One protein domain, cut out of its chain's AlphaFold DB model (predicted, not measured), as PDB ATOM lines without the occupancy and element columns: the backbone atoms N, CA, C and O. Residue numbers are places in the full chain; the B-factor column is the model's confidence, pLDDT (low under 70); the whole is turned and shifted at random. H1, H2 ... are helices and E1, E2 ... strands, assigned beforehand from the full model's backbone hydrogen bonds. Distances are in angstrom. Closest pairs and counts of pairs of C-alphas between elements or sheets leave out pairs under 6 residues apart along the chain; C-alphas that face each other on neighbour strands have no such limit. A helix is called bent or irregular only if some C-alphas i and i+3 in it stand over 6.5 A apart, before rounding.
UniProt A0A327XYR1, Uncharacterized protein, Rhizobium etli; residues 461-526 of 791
ATOM      1  N   PRO A 461      10.252  17.999 -11.132       85.56
ATOM      2  CA  PRO A 461       9.617  16.884 -11.845       85.56
ATOM      3  C   PRO A 461      10.502  16.323 -12.964       85.56
ATOM      4  O   PRO A 461      10.648  15.112 -13.104       85.56
ATOM      5  N   GLU A 462      11.162  17.216 -13.700       85.44
ATOM      6  CA  GLU A 462      12.236  16.900 -14.637       85.44
ATOM      7  C   GLU A 462      13.528  16.628 -13.854       85.44
ATOM      8  O   GLU A 462      14.346  17.519 -13.624       85.44
ATOM      9  N   VAL A 463      13.679  15.385 -13.391       87.62
ATOM     10  CA  VAL A 463      14.785  14.986 -12.500       87.62
ATOM     11  C   VAL A 463      16.159  15.168 -13.154       87.62
ATOM     12  O   VAL A 463      17.096  15.629 -12.503       87.62
ATOM     13  N   TYR A 464      16.281  14.812 -14.435       89.06
ATOM     14  CA  TYR A 464      17.551  14.838 -15.159       89.06
ATOM     15  C   TYR A 464      17.680  16.117 -15.969       89.06
ATOM     16  O   TYR A 464      16.875  16.358 -16.866       89.06
ATOM     17  N   GLN A 465      18.713  16.899 -15.665       85.12
ATOM     18  CA  GLN A 465      18.999  18.145 -16.376       85.12
ATOM     19  C   GLN A 465      19.656  17.873 -17.727       85.12
ATOM     20  O   GLN A 465      19.363  18.546 -18.701       85.12
ATOM     21  N   PHE A 466      20.505  16.854 -17.795       86.06
ATOM     22  CA  PHE A 466      21.032  16.296 -19.033       86.06
ATOM     23  C   PHE A 466      21.436  14.840 -18.796       86.06
ATOM     24  O   PHE A 466      21.536  14.380 -17.650       86.06
ATOM     25  N   ARG A 467      21.651  14.104 -19.887       88.88
ATOM     26  CA  ARG A 467      22.074  12.701 -19.876       88.88
ATOM     27  C   ARG A 467      23.349  12.556 -20.705       88.88
ATOM     28  O   ARG A 467      23.367  13.020 -21.841       88.88
ATOM     29  N   LEU A 468      24.388  11.953 -20.139       88.75
ATOM     30  CA  LEU A 468      25.613  11.541 -20.831       88.75
ATOM     31  C   LEU A 468      25.562  10.030 -21.100       88.75
ATOM     32  O   LEU A 468      24.563   9.387 -20.795       88.75
ATOM     33  N   MET A 469      26.628   9.463 -21.666       87.69
ATOM     34  CA  MET A 469      26.696   8.032 -21.999       87.69
ATOM     35  C   MET A 469      26.707   7.118 -20.763       87.69
ATOM     36  O   MET A 469      26.181   6.007 -20.791       87.69
ATOM     37  N   ASP A 470      27.308   7.575 -19.671       89.19
ATOM     38  CA  ASP A 470      27.557   6.809 -18.449       89.19
ATOM     39  C   ASP A 470      26.877   7.395 -17.202       89.19
ATOM     40  O   ASP A 470      26.617   6.666 -16.237       89.19
ATOM     41  N   GLU A 471      26.530   8.683 -17.228       91.69
ATOM     42  CA  GLU A 471      25.985   9.399 -16.078       91.69
ATOM     43  C   GLU A 471      24.935  10.461 -16.432       91.69
ATOM     44  O   GLU A 471      24.731  10.847 -17.582       91.69
ATOM     45  N   VAL A 472      24.228  10.941 -15.410       90.88
ATOM     46  CA  VAL A 472      23.192  11.971 -15.527       90.88
ATOM     47  C   VAL A 472      23.393  13.082 -14.507       90.88
ATOM     48  O   VAL A 472      23.753  12.828 -13.356       90.88
ATOM     49  N   GLY A 473      23.094  14.316 -14.912       89.94
ATOM     50  CA  GLY A 473      23.115  15.474 -14.022       89.94
ATOM     51  C   GLY A 473      21.800  15.629 -13.260       89.94
ATOM     52  O   GLY A 473      20.735  15.770 -13.871       89.94
ATOM     53  N   ILE A 474      21.865  15.643 -11.925       90.25
ATOM     54  CA  ILE A 474      20.720  15.879 -11.029       90.25
ATOM     55  C   ILE A 474      21.020  17.085 -10.141       90.25
ATOM     56  O   ILE A 474      22.077  17.156  -9.512       90.25
ATOM     57  N   ALA A 475      20.084  18.032 -10.061       84.88
ATOM     58  CA  ALA A 475      20.270  19.275  -9.318       84.88
ATOM     59  C   ALA A 475      18.968  19.834  -8.727       84.88
ATOM     60  O   ALA A 475      17.871  19.587  -9.229       84.88
ATOM     61  N   CYS A 476      19.110  20.633  -7.669       79.75
ATOM     62  CA  CYS A 476      18.044  21.479  -7.134       79.75
ATOM     63  C   CYS A 476      17.759  22.681  -8.054       79.75
ATOM     64  O   CYS A 476      18.631  23.148  -8.788       79.75
ATOM     65  N   ALA A 477      16.542  23.228  -7.975       75.06
ATOM     66  CA  ALA A 477      16.035  24.239  -8.910       75.06
ATOM     67  C   ALA A 477      16.907  25.505  -9.049       75.06
ATOM     68  O   ALA A 477      17.050  26.035 -10.148       75.06
ATOM     69  N   SER A 478      17.507  25.980  -7.960       73.94
ATOM     70  CA  SER A 478      18.383  27.162  -7.963       73.94
ATOM     71  C   SER A 478      19.702  26.918  -8.703       73.94
ATOM     72  O   SER A 478      20.167  27.783  -9.442       73.94
ATOM     73  N   PHE A 479      20.299  25.731  -8.553       77.44
ATOM     74  CA  PHE A 479      21.498  25.349  -9.295       77.44
ATOM     75  C   PHE A 479      21.176  25.209 -10.782       77.44
ATOM     76  O   PHE A 479      21.929  25.682 -11.628       77.44
ATOM     77  N   VAL A 480      20.017  24.624 -11.097       77.00
ATOM     78  CA  VAL A 480      19.516  24.520 -12.470       77.00
ATOM     79  C   VAL A 480      19.394  25.896 -13.127       77.00
ATOM     80  O   VAL A 480      19.744  26.042 -14.293       77.00
ATOM     81  N   GLU A 481      18.947  26.921 -12.404       76.62
ATOM     82  CA  GLU A 481      18.879  28.292 -12.925       76.62
ATOM     83  C   GLU A 481      20.269  28.852 -13.271       76.62
ATOM     84  O   GLU A 481      20.463  29.393 -14.361       76.62
ATOM     85  N   VAL A 482      21.261  28.663 -12.393       76.75
ATOM     86  CA  VAL A 482      22.654  29.071 -12.654       76.75
ATOM     87  C   VAL A 482      23.230  28.313 -13.850       76.75
ATOM     88  O   VAL A 482      23.803  28.932 -14.747       76.75
ATOM     89  N   PHE A 483      23.027  26.996 -13.901       80.56
ATOM     90  CA  PHE A 483      23.440  26.148 -15.015       80.56
ATOM     91  C   PHE A 483      22.823  26.616 -16.337       80.56
ATOM     92  O   PHE A 483      23.542  26.799 -17.315       80.56
ATOM     93  N   LYS A 484      21.514  26.903 -16.362       80.50
ATOM     94  CA  LYS A 484      20.829  27.413 -17.557       80.50
ATOM     95  C   LYS A 484      21.389  28.768 -17.993       80.50
ATOM     96  O   LYS A 484      21.675  28.965 -19.169       80.50
ATOM     97  N   ASN A 485      21.622  29.683 -17.056       78.50
ATOM     98  CA  ASN A 485      22.207  30.987 -17.376       78.50
ATOM     99  C   ASN A 485      23.614  30.864 -17.989       78.50
ATOM    100  O   ASN A 485      23.959  31.651 -18.868       78.50
ATOM    101  N   ARG A 486      24.410  29.871 -17.565       80.25
ATOM    102  CA  ARG A 486      25.753  29.602 -18.111       80.25
ATOM    103  C   ARG A 486      25.722  28.885 -19.452       80.25
ATOM    104  O   ARG A 486      26.431  29.284 -20.368       80.25
ATOM    105  N   ALA A 487      24.864  27.880 -19.591       76.88
ATOM    106  CA  ALA A 487      24.654  27.186 -20.854       76.88
ATOM    107  C   ALA A 487      24.084  28.119 -21.948       76.88
ATOM    108  O   ALA A 487      24.291  27.881 -23.138       76.88
ATOM    109  N   GLY A 488      23.390  29.199 -21.569       80.12
ATOM    110  CA  GLY A 488      22.966  30.264 -22.475       80.12
ATOM    111  C   GLY A 488      22.105  29.758 -23.636       80.12
ATOM    112  O   GLY A 488      21.012  29.233 -23.441       80.12
ATOM    113  N   HIS A 489      22.594  29.912 -24.866       74.88
ATOM    114  CA  HIS A 489      21.884  29.468 -26.072       74.88
ATOM    115  C   HIS A 489      21.865  27.936 -26.245       74.88
ATOM    116  O   HIS A 489      21.024  27.426 -26.980       74.88
ATOM    117  N   LEU A 490      22.739  27.198 -25.547       69.19
ATOM    118  CA  LEU A 490      22.810  25.731 -25.599       69.19
ATOM    119  C   LEU A 490      21.790  25.052 -24.674       69.19
ATOM    120  O   LEU A 490      21.607  23.840 -24.734       69.19
ATOM    121  N   VAL A 491      21.083  25.812 -23.835       64.81
ATOM    122  CA  VAL A 491      20.149  25.278 -22.831       64.81
ATOM    123  C   VAL A 491      19.088  24.366 -23.435       64.81
ATOM    124  O   VAL A 491      18.850  23.286 -22.909       64.81
ATOM    125  N   GLN A 492      18.468  24.761 -24.549       59.84
ATOM    126  CA  GLN A 492      17.440  23.930 -25.184       59.84
ATOM    127  C   GLN A 492      18.028  22.608 -25.694       59.84
ATOM    128  O   GLN A 492      17.476  21.550 -25.413       59.84
ATOM    129  N   THR A 493      19.211  22.643 -26.318       57.00
ATOM    130  CA  THR A 493      19.905  21.430 -26.788       57.00
ATOM    131  C   THR A 493      20.398  20.511 -25.671       57.00
ATOM    132  O   THR A 493      20.630  19.336 -25.931       57.00
ATOM    133  N   LEU A 494      20.578  21.029 -24.451       60.06
ATOM    134  CA  LEU A 494      21.035  20.261 -23.288       60.06
ATOM    135  C   LEU A 494      19.877  19.656 -22.475       60.06
ATOM    136  O   LEU A 494      20.069  18.626 -21.835       60.06
ATOM    137  N   LEU A 495      18.692  20.280 -22.511       61.66
ATOM    138  CA  LEU A 495      17.498  19.855 -21.765       61.66
ATOM    139  C   LEU A 495      16.557  18.944 -22.574       61.66
ATOM    140  O   LEU A 495      15.754  18.217 -21.987       61.66
ATOM    141  N   GLU A 496      16.616  18.978 -23.910       55.94
ATOM    142  CA  GLU A 496      15.813  18.102 -24.771       55.94
ATOM    143  C   GLU A 496      16.285  16.643 -24.641       55.94
ATOM    144  O   GLU A 496      17.442  16.325 -24.910       55.94
ATOM    145  N   HIS A 497      15.378  15.761 -24.202       52.56
ATOM    146  CA  HIS A 497      15.606  14.370 -23.784       52.56
ATOM    147  C   HIS A 497      16.298  13.461 -24.821       52.56
ATOM    148  O   HIS A 497      15.694  12.561 -25.401       52.56
ATOM    149  N   SER A 498      17.603  13.642 -24.979       65.12
ATOM    150  CA  SER A 498      18.513  12.781 -25.723       65.12
ATOM    151  C   SER A 498      19.803  12.597 -24.926       65.12
ATOM    152  O   SER A 498      20.188  13.455 -24.132       65.12
ATOM    153  N   GLU A 499      20.437  11.442 -25.092       80.81
ATOM    154  CA  GLU A 499      21.792  11.211 -24.600       80.81
ATOM    155  C   GLU A 499      22.752  12.128 -25.371       80.81
ATOM    156  O   GLU A 499      22.822  12.090 -26.604       80.81
ATOM    157  N   LEU A 500      23.453  13.000 -24.650       82.31
ATOM    158  CA  LEU A 500      24.413  13.928 -25.230       82.31
ATOM    159  C   LEU A 500      25.709  13.187 -25.553       82.31
ATOM    160  O   LEU A 500      26.244  12.443 -24.735       82.31
ATOM    161  N   SER A 501      26.256  13.442 -26.740       80.81
ATOM    162  CA  SER A 501      27.520  12.863 -27.197       80.81
ATOM    163  C   SER A 501      28.404  13.904 -27.888       80.81
ATOM    164  O   SER A 501      27.949  14.984 -28.289       80.81
ATOM    165  N   GLY A 502      29.697  13.589 -28.010       84.44
ATOM    166  CA  GLY A 502      30.682  14.442 -28.673       84.44
ATOM    167  C   GLY A 502      30.813  15.821 -28.020       84.44
ATOM    168  O   GLY A 502      30.895  15.939 -26.801       84.44
ATOM    169  N   ILE A 503      30.819  16.873 -28.843       83.62
ATOM    170  CA  ILE A 503      31.018  18.265 -28.394       83.62
ATOM    171  C   ILE A 503      29.919  18.705 -27.416       83.62
ATOM    172  O   ILE A 503      30.213  19.364 -26.430       83.62
ATOM    173  N   ARG A 504      28.669  18.261 -27.611       81.88
ATOM    174  CA  ARG A 504      27.549  18.642 -26.734       81.88
ATOM    175  C   ARG A 504      27.704  18.113 -25.311       81.88
ATOM    176  O   ARG A 504      27.319  18.796 -24.370       81.88
ATOM    177  N   ALA A 505      28.259  16.909 -25.159       84.31
ATOM    178  CA  ALA A 505      28.568  16.349 -23.847       84.31
ATOM    179  C   ALA A 505      29.654  17.179 -23.146       84.31
ATOM    180  O   ALA A 505      29.492  17.544 -21.985       84.31
ATOM    181  N   ALA A 506      30.717  17.539 -23.872       85.00
ATOM    182  CA  ALA A 506      31.783  18.389 -23.346       85.00
ATOM    183  C   ALA A 506      31.267  19.782 -22.942       85.00
ATOM    184  O   ALA A 506      31.597  20.257 -21.859       85.00
ATOM    185  N   ASP A 507      30.409  20.399 -23.760       85.12
ATOM    186  CA  ASP A 507      29.795  21.699 -23.458       85.12
ATOM    187  C   ASP A 507      28.887  21.631 -22.220       85.12
ATOM    188  O   ASP A 507      28.901  22.540 -21.389       85.12
ATOM    189  N   ALA A 508      28.122  20.543 -22.062       85.12
ATOM    190  CA  ALA A 508      27.272  20.318 -20.893       85.12
ATOM    191  C   ALA A 508      28.093  20.241 -19.601       85.12
ATOM    192  O   ALA A 508      27.785  20.925 -18.624       85.12
ATOM    193  N   VAL A 509      29.157  19.431 -19.617       88.06
ATOM    194  CA  VAL A 509      30.065  19.257 -18.478       88.06
ATOM    195  C   VAL A 509      30.791  20.565 -18.173       88.06
ATOM    196  O   VAL A 509      30.825  20.985 -17.021       88.06
ATOM    197  N   ALA A 510      31.280  21.279 -19.191       86.56
ATOM    198  CA  ALA A 510      31.939  22.570 -19.006       86.56
ATOM    199  C   ALA A 510      31.003  23.614 -18.373       86.56
ATOM    200  O   ALA A 510      31.400  24.312 -17.436       86.56
ATOM    201  N   ALA A 511      29.749  23.696 -18.834       85.88
ATOM    202  CA  ALA A 511      28.744  24.585 -18.255       85.88
ATOM    203  C   ALA A 511      28.380  24.187 -16.815       85.88
ATOM    204  O   ALA A 511      28.166  25.061 -15.971       85.88
ATOM    205  N   TRP A 512      28.335  22.885 -16.516       86.62
ATOM    206  CA  TRP A 512      28.113  22.372 -15.166       86.62
ATOM    207  C   TRP A 512      29.260  22.739 -14.221       86.62
ATOM    208  O   TRP A 512      29.020  23.319 -13.165       86.62
ATOM    209  N   GLU A 513      30.507  22.489 -14.615       86.19
ATOM    210  CA  GLU A 513      31.695  22.842 -13.832       86.19
ATOM    211  C   GLU A 513      31.839  24.355 -13.636       86.19
ATOM    212  O   GLU A 513      32.278  24.814 -12.580       86.19
ATOM    213  N   GLU A 514      31.490  25.163 -14.642       82.56
ATOM    214  CA  GLU A 514      31.492  26.621 -14.508       82.56
ATOM    215  C   GLU A 514      30.395  27.096 -13.552       82.56
ATOM    216  O   GLU A 514      30.639  27.984 -12.730       82.56
ATOM    217  N   ALA A 515      29.211  26.475 -13.613       79.12
ATOM    218  CA  ALA A 515      28.157  26.717 -12.642       79.12
ATOM    219  C   ALA A 515      28.630  26.359 -11.229       79.12
ATOM    220  O   ALA A 515      28.435  27.176 -10.339       79.12
ATOM    221  N   GLU A 516      29.319  25.226 -11.034       78.56
ATOM    222  CA  GLU A 516      29.895  24.826  -9.744       78.56
ATOM    223  C   GLU A 516      30.977  25.792  -9.238       78.56
ATOM    224  O   GLU A 516      30.984  26.144  -8.060       78.56
ATOM    225  N   ARG A 517      31.861  26.277 -10.117       77.69
ATOM    226  CA  ARG A 517      32.912  27.246  -9.757       77.69
ATOM    227  C   ARG A 517      32.366  28.605  -9.323       77.69
ATOM    228  O   ARG A 517      33.047  29.318  -8.593       77.69
ATOM    229  N   ALA A 518      31.170  28.980  -9.775       70.19
ATOM    230  CA  ALA A 518      30.579  30.273  -9.443       70.19
ATOM    231  C   ALA A 518      30.106  30.373  -7.981       70.19
ATOM    232  O   ALA A 518      29.971  31.487  -7.481       70.19
ATOM    233  N   GLU A 519      29.819  29.240  -7.322       67.12
ATOM    234  CA  GLU A 519      29.309  29.147  -5.938       67.12
ATOM    235  C   GLU A 519      28.127  30.106  -5.624       67.12
ATOM    236  O   GLU A 519      27.893  30.481  -4.478       67.12
ATOM    237  N   SER A 520      27.353  30.515  -6.640       64.06
ATOM    238  CA  SER A 520      26.351  31.589  -6.543       64.06
ATOM    239  C   SER A 520      24.908  31.098  -6.355       64.06
ATOM    240  O   SER A 520      23.967  31.827  -6.674       64.06
ATOM    241  N   TRP A 521      24.712  29.857  -5.908       67.50
ATOM    242  CA  TRP A 521      23.390  29.259  -5.684       67.50
ATOM    243  C   TRP A 521      23.029  29.207  -4.188       67.50
ATOM    244  O   TRP A 521      23.817  29.596  -3.326       67.50
ATOM    245  N   GLY A 522      21.800  28.795  -3.862       54.78
ATOM    246  CA  GLY A 522      21.277  28.863  -2.497       54.78
ATOM    247  C   GLY A 522      22.052  28.008  -1.486       54.78
ATOM    248  O   GLY A 522      22.443  26.873  -1.763       54.78
ATOM    249  N   ASP A 523      22.231  28.548  -0.273       52.09
ATOM    250  CA  ASP A 523      22.774  27.808   0.870       52.09
ATOM    251  C   ASP A 523      21.949  26.521   1.083       52.09
ATOM    252  O   ASP A 523      20.766  26.595   1.420       52.09
ATOM    253  N   CYS A 524      22.604  25.357   0.985       57.19
ATOM    254  CA  CYS A 524      22.048  23.996   1.107       57.19
ATOM    255  C   CYS A 524      21.458  23.364  -0.162       57.19
ATOM    256  O   CYS A 524      21.021  22.218  -0.064       57.19
ATOM    257  N   ASP A 525      21.477  24.026  -1.318       68.50
ATOM    258  CA  ASP A 525      21.106  23.376  -2.579       68.50
ATOM    259  C   ASP A 525      22.218  22.441  -3.065       68.50
ATOM    260  O   ASP A 525      23.404  22.645  -2.782       68.50
ATOM    261  N   GLN A 526      21.827  21.364  -3.746       78.31
ATOM    262  CA  GLN A 526      22.730  20.267  -4.077       78.31
ATOM    263  C   GLN A 526      22.656  19.901  -5.556       78.31
ATOM    264  O   GLN A 526      21.660  20.143  -6.244       78.31
TER     265      GLN A 526
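AT A GLANCE: This is residues 461 to 526 of the 791 residues of an uncharacterized protein of Rhizobium etli (UniProt A0A327XYR1). Two helices, H1 and H2, lie side by side as a helical hairpin, and a small hairpin of two strands, E1 and E2, packs across one side of this pair, mainly through E1. H1 is sharply kinked near residue 489, and after H2 the last residues, 518 to 526, fold back toward the end of E2. The printed part has 66 residues, with two named strands followed by two named helices in the order E1, E2, H1, H2; the sheet order is E1 - E2, antiparallel, and the class is mixed, helices and strands. The whole is compact, with a radius of gyration of the C-alphas of 11.1 A, and the C-alphas span 32 by 22 by 20 A.

HOW THE PARTS SIT: E1, residues 461 to 467, and E2, residues 471 to 476, are antiparallel neighbours in a hairpin, with 140 degrees between their directions. N 465 and O 473 are 2.9 A apart, and N 473 and O 466 are 3.2 A apart, both within hydrogen-bond range. H1, residues 477 to 495, has 5 pairs of C-alphas within 8 A of E1, the closest being those of Phe 466 and Leu 495, 5.7 A apart. H1 has a kink of 122 degrees near residue 489 and is irregular, with C-alphas 486 and 489 8.9 A apart. H2, residues 503 to 517, touches H1, the closest C-alphas being those of Phe 483 and Ala 515, 5.3 A apart. These two helices form a helical hairpin, running opposite ways at a shallow tilt of 22 degrees, though the line of H1 is a rough one. The closest C-alphas of E1 and H2 are those of Phe 466 and Ala 508, 7.7 A apart. E2 and H2 are apart. Every O i to N i+4 pair of H2 is within hydrogen-bond range, against 10 of 15 in H1.

IN THESE COORDINATES: E1 begins at C-alpha 461 (9.617, 16.884, -11.845) and is 15.4 A long from first to last C-alpha. E2 is 17.0 A long. H1 begins at C-alpha 477 (16.035, 24.239, -8.910) and measures 13.7 A over its 19 residues. H2 is 20.8 A long and ends at C-alpha 517 (32.912, 27.246, -9.757).

THE WHOLE: The two C-alphas farthest apart are those of Gly 502 and Asp 523, at 33.4 A. The printed part has no cut. The links E1 to E2 and E2 to H1 are tight, and the link H1 to H2 is short, with 7 residues. The mean pLDDT of the printed part is 77.6, and the model's confidence is under 70 in residues 490 to 498 and 519 to 525.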